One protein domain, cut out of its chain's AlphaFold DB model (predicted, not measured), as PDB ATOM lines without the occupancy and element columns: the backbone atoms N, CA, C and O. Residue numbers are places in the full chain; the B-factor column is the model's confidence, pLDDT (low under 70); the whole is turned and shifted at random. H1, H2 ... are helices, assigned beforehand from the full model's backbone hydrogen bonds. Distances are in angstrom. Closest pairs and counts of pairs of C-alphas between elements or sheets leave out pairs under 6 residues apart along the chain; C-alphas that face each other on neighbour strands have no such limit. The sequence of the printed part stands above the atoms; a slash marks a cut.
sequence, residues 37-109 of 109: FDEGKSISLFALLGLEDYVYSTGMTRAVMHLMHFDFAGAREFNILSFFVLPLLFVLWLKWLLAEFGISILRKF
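This is residues 37 to 109 of the 109 residues of an uncharacterized protein of Bacteroidetes bacterium TMED39 (UniProt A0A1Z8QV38). A small helical hairpin, H2 and H3, forms a head from which one long helix, H4, runs out as an arm, and the last residues, 103 to 109, fold back beside it. Short H1 sits in loops at the opposite end of the long axis. The 73 printed residues hold four named helices, H1 to H4 in order, and no named strand: all helix. The whole is loose and elongated, with radius of gyration of the C-alphas 15.0 A and spans of 45 by 27 by 18 A.

Find C-alpha 45 at (-21.881, -17.726, -2.290), where H1, residues 45 to 48, begins. Read on to H2, residues 60 to 68, 12.1 A long, and H3, residues 72 to 78, 10.0 A. H4, residues 82 to 100, runs 26.7 A to C-alpha 100 at (-36.522, -27.816, 26.437).

H1 is apart from H2, H3 and H4. H2 and H3 touch as a hairpin, opposite ways at a shallow tilt of 6 degrees; their closest C-alphas, of Ala 63 and Ala 75, are 4.0 A apart. H4, with residues 82 to 86 alone, touches H2 about perpendicular, at 78 degrees; the closest C-alphas are those of Val 64 and Ser 82, 5.5 A. Every O i to N i+4 pair is within hydrogen-bond range in H2 and H3, 14 of 15 in H4; H1 is too short for one.

The farthest C-alphas, of Gly 50 and Gly 102, are 45.4 A apart. The printed part has no cut; the link from H1 to H2 is long. Look for pLDDT under 70 at residues 40 to 43, 53 to 57 and 107 to 109.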
ATOM      1  N   PHE A  37     -32.784  -5.040   6.902       87.50
ATOM      2  CA  PHE A  37     -31.910  -5.917   6.121       87.50
ATOM      3  C   PHE A  37     -31.850  -5.565   4.628       87.50
ATOM      4  O   PHE A  37     -31.113  -6.234   3.899       87.50
ATOM      5  N   ASP A  38     -32.571  -4.544   4.165       84.81
ATOM      6  CA  ASP A  38     -32.705  -4.237   2.735       84.81
ATOM      7  C   ASP A  38     -31.476  -3.539   2.163       84.81
ATOM      8  O   ASP A  38     -31.063  -3.830   1.038       84.81
ATOM      9  N   GLU A  39     -30.834  -2.692   2.966       77.69
ATOM     10  CA  GLU A  39     -29.636  -1.939   2.577       77.69
ATOM     11  C   GLU A  39     -28.354  -2.798   2.581       77.69
ATOM     12  O   GLU A  39     -27.305  -2.397   2.070       77.69
ATOM     13  N   GLY A  40     -28.417  -4.006   3.148       68.94
ATOM     14  CA  GLY A  40     -27.286  -4.921   3.248       68.94
ATOM     15  C   GLY A  40     -27.047  -5.725   1.968       68.94
ATOM     16  O   GLY A  40     -27.961  -6.324   1.398       68.94
ATOM     17  N   LYS A  41     -25.779  -5.850   1.551       66.38
ATOM     18  CA  LYS A  41     -25.410  -6.843   0.528       66.38
ATOM     19  C   LYS A  41     -25.716  -8.248   1.041       66.38
ATOM     20  O   LYS A  41     -25.281  -8.634   2.126       66.38
ATOM     21  N   SER A  42     -26.430  -9.037   0.239       69.31
ATOM     22  CA  SER A  42     -26.653 -10.449   0.550       69.31
ATOM     23  C   SER A  42     -25.320 -11.190   0.583       69.31
ATOM     24  O   SER A  42     -24.627 -11.273  -0.423       69.31
ATOM     25  N   ILE A  43     -24.971 -11.770   1.731       68.75
ATOM     26  CA  ILE A  43     -23.799 -12.639   1.864       68.75
ATOM     27  C   ILE A  43     -24.229 -14.050   1.457       68.75
ATOM     28  O   ILE A  43     -24.542 -14.896   2.292       68.75
ATOM     29  N   SER A  44     -24.320 -14.300   0.154       73.00
ATOM     30  CA  SER A  44     -24.473 -15.650  -0.388       73.00
ATOM     31  C   SER A  44     -23.260 -15.989  -1.248       73.00
ATOM     32  O   SER A  44     -22.603 -15.097  -1.784       73.00
ATOM     33  N   LEU A  45     -22.962 -17.284  -1.404       74.56
ATOM     34  CA  LEU A  45     -21.881 -17.726  -2.290       74.56
ATOM     35  C   LEU A  45     -22.078 -17.189  -3.716       74.56
ATOM     36  O   LEU A  45     -21.119 -16.796  -4.366       74.56
ATOM     37  N   PHE A  46     -23.327 -17.118  -4.179       77.94
ATOM     38  CA  PHE A  46     -23.667 -16.621  -5.511       77.94
ATOM     39  C   PHE A  46     -23.526 -15.103  -5.628       77.94
ATOM     40  O   PHE A  46     -23.030 -14.633  -6.644       77.94
ATOM     41  N   ALA A  47     -23.872 -14.346  -4.585       74.25
ATOM     42  CA  ALA A  47     -23.638 -12.904  -4.540       74.25
ATOM     43  C   ALA A  47     -22.139 -12.571  -4.526       74.25
ATOM     44  O   ALA A  47     -21.681 -11.684  -5.240       74.25
ATOM     45  N   LEU A  48     -21.332 -13.356  -3.802       78.81
ATOM     46  CA  LEU A  48     -19.874 -13.206  -3.816       78.81
ATOM     47  C   LEU A  48     -19.271 -13.470  -5.207       78.81
ATOM     48  O   LEU A  48     -18.265 -12.868  -5.568       78.81
ATOM     49  N   LEU A  49     -19.896 -14.356  -5.986       80.00
ATOM     50  CA  LEU A  49     -19.508 -14.674  -7.360       80.00
ATOM     51  C   LEU A  49     -20.139 -13.736  -8.408       80.00
ATOM     52  O   LEU A  49     -19.914 -13.942  -9.597       80.00
ATOM     53  N   GLY A  50     -20.922 -12.727  -8.001       74.44
ATOM     54  CA  GLY A  50     -21.615 -11.811  -8.917       74.44
ATOM     55  C   GLY A  50     -22.738 -12.467  -9.731       74.44
ATOM     56  O   GLY A  50     -23.108 -11.973 -10.788       74.44
ATOM     57  N   LEU A  51     -23.263 -13.600  -9.261       76.38
ATOM     58  CA  LEU A  51     -24.328 -14.382  -9.900       76.38
ATOM     59  C   LEU A  51     -25.681 -14.214  -9.192       76.38
ATOM     60  O   LEU A  51     -26.573 -15.045  -9.340       76.38
ATOM     61  N   GLU A  52     -25.829 -13.166  -8.389       71.19
ATOM     62  CA  GLU A  52     -27.028 -12.902  -7.588       71.19
ATOM     63  C   GLU A  52     -28.315 -12.779  -8.406       71.19
ATOM     64  O   GLU A  52     -29.341 -13.285  -7.954       71.19
ATOM     65  N   ASP A  53     -28.243 -12.222  -9.617       66.44
ATOM     66  CA  ASP A  53     -29.390 -12.080 -10.527       66.44
ATOM     67  C   ASP A  53     -29.842 -13.411 -11.151       66.44
ATOM     68  O   ASP A  53     -30.955 -13.529 -11.662       66.44
ATOM     69  N   TYR A  54     -28.987 -14.438 -11.112       65.31
ATOM     70  CA  TYR A  54     -29.251 -15.735 -11.738       65.31
ATOM     71  C   TYR A  54     -29.793 -16.782 -10.762       65.31
ATOM     72  O   TYR A  54     -30.143 -17.887 -11.185       65.31
ATOM     73  N   VAL A  55     -29.850 -16.483  -9.458       66.12
ATOM     74  CA  VAL A  55     -30.126 -17.497  -8.436       66.12
ATOM     75  C   VAL A  55     -31.227 -17.052  -7.482       66.12
ATOM     76  O   VAL A  55     -31.048 -16.159  -6.673       66.12
ATOM     77  N   TYR A  56     -32.328 -17.803  -7.463       61.47
ATOM     78  CA  TYR A  56     -33.471 -17.624  -6.554       61.47
ATOM     79  C   TYR A  56     -33.171 -17.868  -5.060       61.47
ATOM     80  O   TYR A  56     -34.099 -18.015  -4.274       61.47
ATOM     81  N   SER A  57     -31.912 -17.998  -4.634       62.38
ATOM     82  CA  SER A  57     -31.544 -18.276  -3.232       62.38
ATOM     83  C   SER A  57     -30.991 -17.055  -2.496       62.38
ATOM     84  O   SER A  57     -30.911 -17.057  -1.265       62.38
ATOM     85  N   THR A  58     -30.636 -15.993  -3.218       74.56
ATOM     86  CA  THR A  58     -30.270 -14.698  -2.643       74.56
ATOM     87  C   THR A  58     -31.491 -14.034  -2.003       74.56
ATOM     88  O   THR A  58     -32.637 -14.307  -2.352       74.56
ATOM     89  N   GLY A  59     -31.264 -13.211  -0.975       82.69
ATOM     90  CA  GLY A  59     -32.341 -12.458  -0.325       82.69
ATOM     91  C   GLY A  59     -33.281 -13.240   0.601       82.69
ATOM     92  O   GLY A  59     -34.235 -12.641   1.082       82.69
ATOM     93  N   MET A  60     -33.014 -14.513   0.928       89.75
ATOM     94  CA  MET A  60     -33.869 -15.304   1.834       89.75
ATOM     95  C   MET A  60     -34.140 -14.609   3.179       89.75
ATOM     96  O   MET A  60     -35.282 -14.565   3.624       89.75
ATOM     97  N   THR A  61     -33.113 -14.035   3.816       90.19
ATOM     98  CA  THR A  61     -33.263 -13.332   5.102       90.19
ATOM     99  C   THR A  61     -34.185 -12.118   4.989       90.19
ATOM    100  O   THR A  61     -35.052 -11.948   5.840       90.19
ATOM    101  N   ARG A  62     -34.047 -11.321   3.918       90.88
ATOM    102  CA  ARG A  62     -34.925 -10.173   3.630       90.88
ATOM    103  C   ARG A  62     -36.355 -10.644   3.401       90.88
ATOM    104  O   ARG A  62     -37.268 -10.213   4.087       90.88
ATOM    105  N   ALA A  63     -36.536 -11.642   2.545       92.31
ATOM    106  CA  ALA A  63     -37.852 -12.198   2.266       92.31
ATOM    107  C   ALA A  63     -38.557 -12.728   3.530       92.31
ATOM    108  O   ALA A  63     -39.739 -12.471   3.735       92.31
ATOM    109  N   VAL A  64     -37.828 -13.429   4.407       94.06
ATOM    110  CA  VAL A  64     -38.338 -13.887   5.706       94.06
ATOM    111  C   VAL A  64     -38.676 -12.710   6.625       94.06
ATOM    112  O   VAL A  64     -39.728 -12.749   7.256       94.06
ATOM    113  N   MET A  65     -37.843 -11.665   6.676       94.62
ATOM    114  CA  MET A  65     -38.104 -10.452   7.459       94.62
ATOM    115  C   MET A  65     -39.401  -9.763   7.015       94.62
ATOM    116  O   MET A  65     -40.260  -9.484   7.852       94.62
ATOM    117  N   HIS A  66     -39.580  -9.577   5.704       94.94
ATOM    118  CA  HIS A  66     -40.805  -9.024   5.126       94.94
ATOM    119  C   HIS A  66     -42.018  -9.898   5.428       94.94
ATOM    120  O   HIS A  66     -43.052  -9.406   5.881       94.94
ATOM    121  N   LEU A  67     -41.874 -11.216   5.285       95.69
ATOM    122  CA  LEU A  67     -42.957 -12.152   5.549       95.69
ATOM    123  C   LEU A  67     -43.355 -12.187   7.035       95.69
ATOM    124  O   LEU A  67     -44.542 -12.288   7.343       95.69
ATOM    125  N   MET A  68     -42.395 -12.058   7.958       95.00
ATOM    126  CA  MET A  68     -42.650 -11.947   9.402       95.00
ATOM    127  C   MET A  68     -43.416 -10.668   9.774       95.00
ATOM    128  O   MET A  68     -44.181 -10.684  10.734       95.00
ATOM    129  N   HIS A  69     -43.244  -9.596   9.001       95.75
ATOM    130  CA  HIS A  69     -43.943  -8.317   9.152       95.75
ATOM    131  C   HIS A  69     -45.219  -8.214   8.304       95.75
ATOM    132  O   HIS A  69     -45.806  -7.139   8.196       95.75
ATOM    133  N   PHE A  70     -45.670  -9.331   7.726       95.44
ATOM    134  CA  PHE A  70     -46.854  -9.416   6.870       95.44
ATOM    135  C   PHE A  70     -46.763  -8.628   5.548       95.44
ATOM    136  O   PHE A  70     -47.784  -8.416   4.892       95.44
ATOM    137  N   ASP A  71     -45.561  -8.253   5.103       94.94
ATOM    138  CA  ASP A  71     -45.337  -7.719   3.760       94.94
ATOM    139  C   ASP A  71     -45.117  -8.857   2.753       94.94
ATOM    140  O   ASP A  71     -44.002  -9.273   2.434       94.94
ATOM    141  N   PHE A  72     -46.225  -9.384   2.239       94.81
ATOM    142  CA  PHE A  72     -46.208 -10.478   1.270       94.81
ATOM    143  C   PHE A  72     -45.664 -10.068  -0.104       94.81
ATOM    144  O   PHE A  72     -45.142 -10.922  -0.826       94.81
ATOM    145  N   ALA A  73     -45.813  -8.795  -0.484       94.12
ATOM    146  CA  ALA A  73     -45.350  -8.297  -1.774       94.12
ATOM    147  C   ALA A  73     -43.821  -8.220  -1.779       94.12
ATOM    148  O   ALA A  73     -43.194  -8.896  -2.597       94.12
ATOM    149  N   GLY A  74     -43.234  -7.532  -0.793       90.25
ATOM    150  CA  GLY A  74     -41.783  -7.467  -0.623       90.25
ATOM    151  C   GLY A  74     -41.163  -8.848  -0.407       90.25
ATOM    152  O   GLY A  74     -40.171  -9.198  -1.047       90.25
ATOM    153  N   ALA A  75     -41.803  -9.715   0.389       92.06
ATOM    154  CA  ALA A  75     -41.329 -11.086   0.586       92.06
ATOM    155  C   ALA A  75     -41.230 -11.879  -0.727       92.06
ATOM    156  O   ALA A  75     -40.266 -12.617  -0.945       92.06
ATOM    157  N   ARG A  76     -42.216 -11.727  -1.621       90.56
ATOM    158  CA  ARG A  76     -42.231 -12.396  -2.926       90.56
ATOM    159  C   ARG A  76     -41.175 -11.831  -3.873       90.56
ATOM    160  O   ARG A  76     -40.575 -12.621  -4.600       90.56
ATOM    161  N   GLU A  77     -40.975 -10.514  -3.870       88.56
ATOM    162  CA  GLU A  77     -39.961  -9.845  -4.691       88.56
ATOM    163  C   GLU A  77     -38.547 -10.281  -4.304       88.56
ATOM    164  O   GLU A  77     -37.749 -10.608  -5.180       88.56
ATOM    165  N   PHE A  78     -38.259 -10.386  -3.004       87.31
ATOM    166  CA  PHE A  78     -36.957 -10.862  -2.545       87.31
ATOM    167  C   PHE A  78     -36.768 -12.364  -2.738       87.31
ATOM    168  O   PHE A  78     -35.711 -12.791  -3.203       87.31
ATOM    169  N   ASN A  79     -37.738 -13.188  -2.328       89.06
ATOM    170  CA  ASN A  79     -37.639 -14.636  -2.477       89.06
ATOM    171  C   ASN A  79     -38.981 -15.355  -2.264       89.06
ATOM    172  O   ASN A  79     -39.434 -15.526  -1.131       89.06
ATOM    173  N   ILE A  80     -39.571 -15.906  -3.325       90.94
ATOM    174  CA  ILE A  80     -40.836 -16.656  -3.224       90.94
ATOM    175  C   ILE A  80     -40.743 -17.932  -2.365       90.94
ATOM    176  O   ILE A  80     -41.747 -18.372  -1.808       90.94
ATOM    177  N   LEU A  81     -39.553 -18.528  -2.205       91.06
ATOM    178  CA  LEU A  81     -39.381 -19.711  -1.354       91.06
ATOM    179  C   LEU A  81     -39.563 -19.386   0.135       91.06
ATOM    180  O   LEU A  81     -39.833 -20.297   0.918       91.06
ATOM    181  N   SER A  82     -39.478 -18.110   0.532       93.44
ATOM    182  CA  SER A  82     -39.702 -17.666   1.916       93.44
ATOM    183  C   SER A  82     -41.055 -18.111   2.476       93.44
ATOM    184  O   SER A  82     -41.136 -18.472   3.648       93.44
ATOM    185  N   PHE A  83     -42.085 -18.209   1.630       94.56
ATOM    186  CA  PHE A  83     -43.419 -18.694   1.998       94.56
ATOM    187  C   PHE A  83     -43.430 -20.149   2.477       94.56
ATOM    188  O   PHE A  83     -44.301 -20.524   3.256       94.56
ATOM    189  N   PHE A  84     -42.467 -20.966   2.046       94.81
ATOM    190  CA  PHE A  84     -42.283 -22.337   2.531       94.81
ATOM    191  C   PHE A  84     -41.234 -22.411   3.640       94.81
ATOM    192  O   PHE A  84     -41.393 -23.159   4.608       94.81
ATOM    193  N   VAL A  85     -40.169 -21.616   3.517       93.56
ATOM    194  CA  VAL A  85     -39.062 -21.595   4.474       93.56
ATOM    195  C   VAL A  85     -39.513 -21.069   5.833       93.56
ATOM    196  O   VAL A  85     -39.175 -21.687   6.837       93.56
ATOM    197  N   LEU A  86     -40.312 -19.998   5.901       94.94
ATOM    198  CA  LEU A  86     -40.771 -19.445   7.176       94.94
ATOM    199  C   LEU A  86     -41.632 -20.447   7.972       94.94
ATOM    200  O   LEU A  86     -41.299 -20.680   9.135       94.94
ATOM    201  N   PRO A  87     -42.666 -21.111   7.407       94.56
ATOM    202  CA  PRO A  87     -43.396 -22.156   8.125       94.56
ATOM    203  C   PRO A  87     -42.511 -23.317   8.586       94.56
ATOM    204  O   PRO A  87     -42.662 -23.804   9.707       94.56
ATOM    205  N   LEU A  88     -41.561 -23.754   7.752       94.50
ATOM    206  CA  LEU A  88     -40.633 -24.821   8.121       94.50
ATOM    207  C   LEU A  88     -39.732 -24.397   9.289       94.50
ATOM    208  O   LEU A  88     -39.599 -25.140  10.264       94.50
ATOM    209  N   LEU A  89     -39.157 -23.193   9.218       93.44
ATOM    210  CA  LEU A  89     -38.359 -22.607  10.291       93.44
ATOM    211  C   LEU A  89     -39.180 -22.471  11.569       93.44
ATOM    212  O   LEU A  89     -38.694 -22.856  12.627       93.44
ATOM    213  N   PHE A  90     -40.428 -22.013  11.480       94.00
ATOM    214  CA  PHE A  90     -41.324 -21.896  12.626       94.00
ATOM    215  C   PHE A  90     -41.540 -23.245  13.322       94.00
ATOM    216  O   PHE A  90     -41.392 -23.343  14.540       94.00
ATOM    217  N   VAL A  91     -41.814 -24.311  12.563       93.62
ATOM    218  CA  VAL A  91     -41.994 -25.662  13.121       93.62
ATOM    219  C   VAL A  91     -40.706 -26.181  13.767       93.62
ATOM    220  O   VAL A  91     -40.757 -26.749  14.860       93.62
ATOM    221  N   LEU A  92     -39.550 -25.983  13.127       92.31
ATOM    222  CA  LEU A  92     -38.251 -26.388  13.678       92.31
ATOM    223  C   LEU A  92     -37.913 -25.619  14.961       92.31
ATOM    224  O   LEU A  92     -37.476 -26.221  15.945       92.31
ATOM    225  N   TRP A  93     -38.180 -24.317  14.980       93.88
ATOM    226  CA  TRP A  93     -37.957 -23.460  16.138       93.88
ATOM    227  C   TRP A  93     -38.855 -23.856  17.309       93.88
ATOM    228  O   TRP A  93     -38.388 -24.025  18.436       93.88
ATOM    229  N   LEU A  94     -40.140 -24.091  17.031       92.00
ATOM    230  CA  LEU A  94     -41.106 -24.556  18.019       92.00
ATOM    231  C   LEU A  94     -40.730 -25.939  18.564       92.00
ATOM    232  O   LEU A  94     -40.831 -26.168  19.767       92.00
ATOM    233  N   LYS A  95     -40.235 -26.850  17.714       90.62
ATOM    234  CA  LYS A  95     -39.704 -28.157  18.141       90.62
ATOM    235  C   LYS A  95     -38.570 -27.978  19.150       90.62
ATOM    236  O   LYS A  95     -38.583 -28.655  20.174       90.62
ATOM    237  N   TRP A  96     -37.604 -27.097  18.883       90.62
ATOM    238  CA  TRP A  96     -36.491 -26.844  19.806       90.62
ATOM    239  C   TRP A  96     -36.960 -26.225  21.119       90.62
ATOM    240  O   TRP A  96     -36.558 -26.699  22.180       90.62
ATOM    241  N   LEU A  97     -37.866 -25.247  21.064       91.50
ATOM    242  CA  LEU A  97     -38.440 -24.634  22.258       91.50
ATOM    243  C   LEU A  97     -39.152 -25.674  23.135       91.50
ATOM    244  O   LEU A  97     -38.907 -25.756  24.333       91.50
ATOM    245  N   LEU A  98     -40.001 -26.507  22.537       89.19
ATOM    246  CA  LEU A  98     -40.767 -27.530  23.249       89.19
ATOM    247  C   LEU A  98     -39.903 -28.680  23.768       89.19
ATOM    248  O   LEU A  98     -40.202 -29.240  24.826       89.19
ATOM    249  N   ALA A  99     -38.808 -29.000  23.074       87.56
ATOM    250  CA  ALA A  99     -37.850 -29.996  23.528       87.56
ATOM    251  C   ALA A  99     -37.200 -29.604  24.867       87.56
ATOM    252  O   ALA A  99     -36.943 -30.489  25.687       87.56
ATOM    253  N   GLU A 100     -37.006 -28.306  25.135       87.50
ATOM    254  CA  GLU A 100     -36.522 -27.816  26.437       87.50
ATOM    255  C   GLU A 100     -37.536 -28.063  27.573       87.50
ATOM    256  O   GLU A 100     -37.143 -28.244  28.726       87.50
ATOM    257  N   PHE A 101     -38.829 -28.184  27.249       86.12
ATOM    258  CA  PHE A 101     -39.903 -28.562  28.181       86.12
ATOM    259  C   PHE A 101     -40.209 -30.073  28.186       86.12
ATOM    260  O   PHE A 101     -41.174 -30.517  28.813       86.12
ATOM    261  N   GLY A 102     -39.409 -30.888  27.488       80.94
ATOM    262  CA  GLY A 102     -39.605 -32.340  27.394       80.94
ATOM    263  C   GLY A 102     -40.774 -32.764  26.494       80.94
ATOM    264  O   GLY A 102     -41.238 -33.902  26.582       80.94
ATOM    265  N   ILE A 103     -41.266 -31.869  25.633       83.81
ATOM    266  CA  ILE A 103     -42.327 -32.141  24.661       83.81
ATOM    267  C   ILE A 103     -41.677 -32.347  23.289       83.81
ATOM    268  O   ILE A 103     -40.981 -31.474  22.782       83.81
ATOM    269  N   SER A 104     -41.915 -33.501  22.663       79.75
ATOM    270  CA  SER A 104     -41.444 -33.784  21.303       79.75
ATOM    271  C   SER A 104     -42.632 -33.853  20.350       79.75
ATOM    272  O   SER A 104     -43.430 -34.783  20.424       79.75
ATOM    273  N   ILE A 105     -42.754 -32.854  19.472       78.56
ATOM    274  CA  ILE A 105     -43.799 -32.805  18.433       78.56
ATOM    275  C   ILE A 105     -43.350 -33.526  17.149       78.56
ATOM    276  O   ILE A 105     -44.173 -34.098  16.440       78.56
ATOM    277  N   LEU A 106     -42.043 -33.563  16.866       73.19
ATOM    278  CA  LEU A 106     -41.476 -34.175  15.661       73.19
ATOM    279  C   LEU A 106     -40.436 -35.237  16.049       73.19
ATOM    280  O   LEU A 106     -39.302 -34.912  16.402       73.19
ATOM    281  N   ARG A 107     -40.816 -36.519  15.974       67.62
ATOM    282  CA  ARG A 107     -39.951 -37.656  16.354       67.62
ATOM    283  C   ARG A 107     -38.896 -38.010  15.295       67.62
ATOM    284  O   ARG A 107     -37.944 -38.714  15.609       67.62
ATOM    285  N   LYS A 108     -39.103 -37.590  14.042       55.66
ATOM    286  CA  LYS A 108     -38.414 -38.133  12.862       55.66
ATOM    287  C   LYS A 108     -38.016 -37.023  11.878       55.66
ATOM    288  O   LYS A 108     -38.617 -36.902  10.825       55.66
ATOM    289  N   PHE A 109     -37.058 -36.196  12.276       51.25
ATOM    290  CA  PHE A 109     -36.223 -35.350  11.416       51.25
ATOM    291  C   PHE A 109     -34.941 -35.082  12.186       51.25
ATOM    292  O   PHE A 109     -35.078 -34.644  13.363       51.25
TER     293      PHE A 109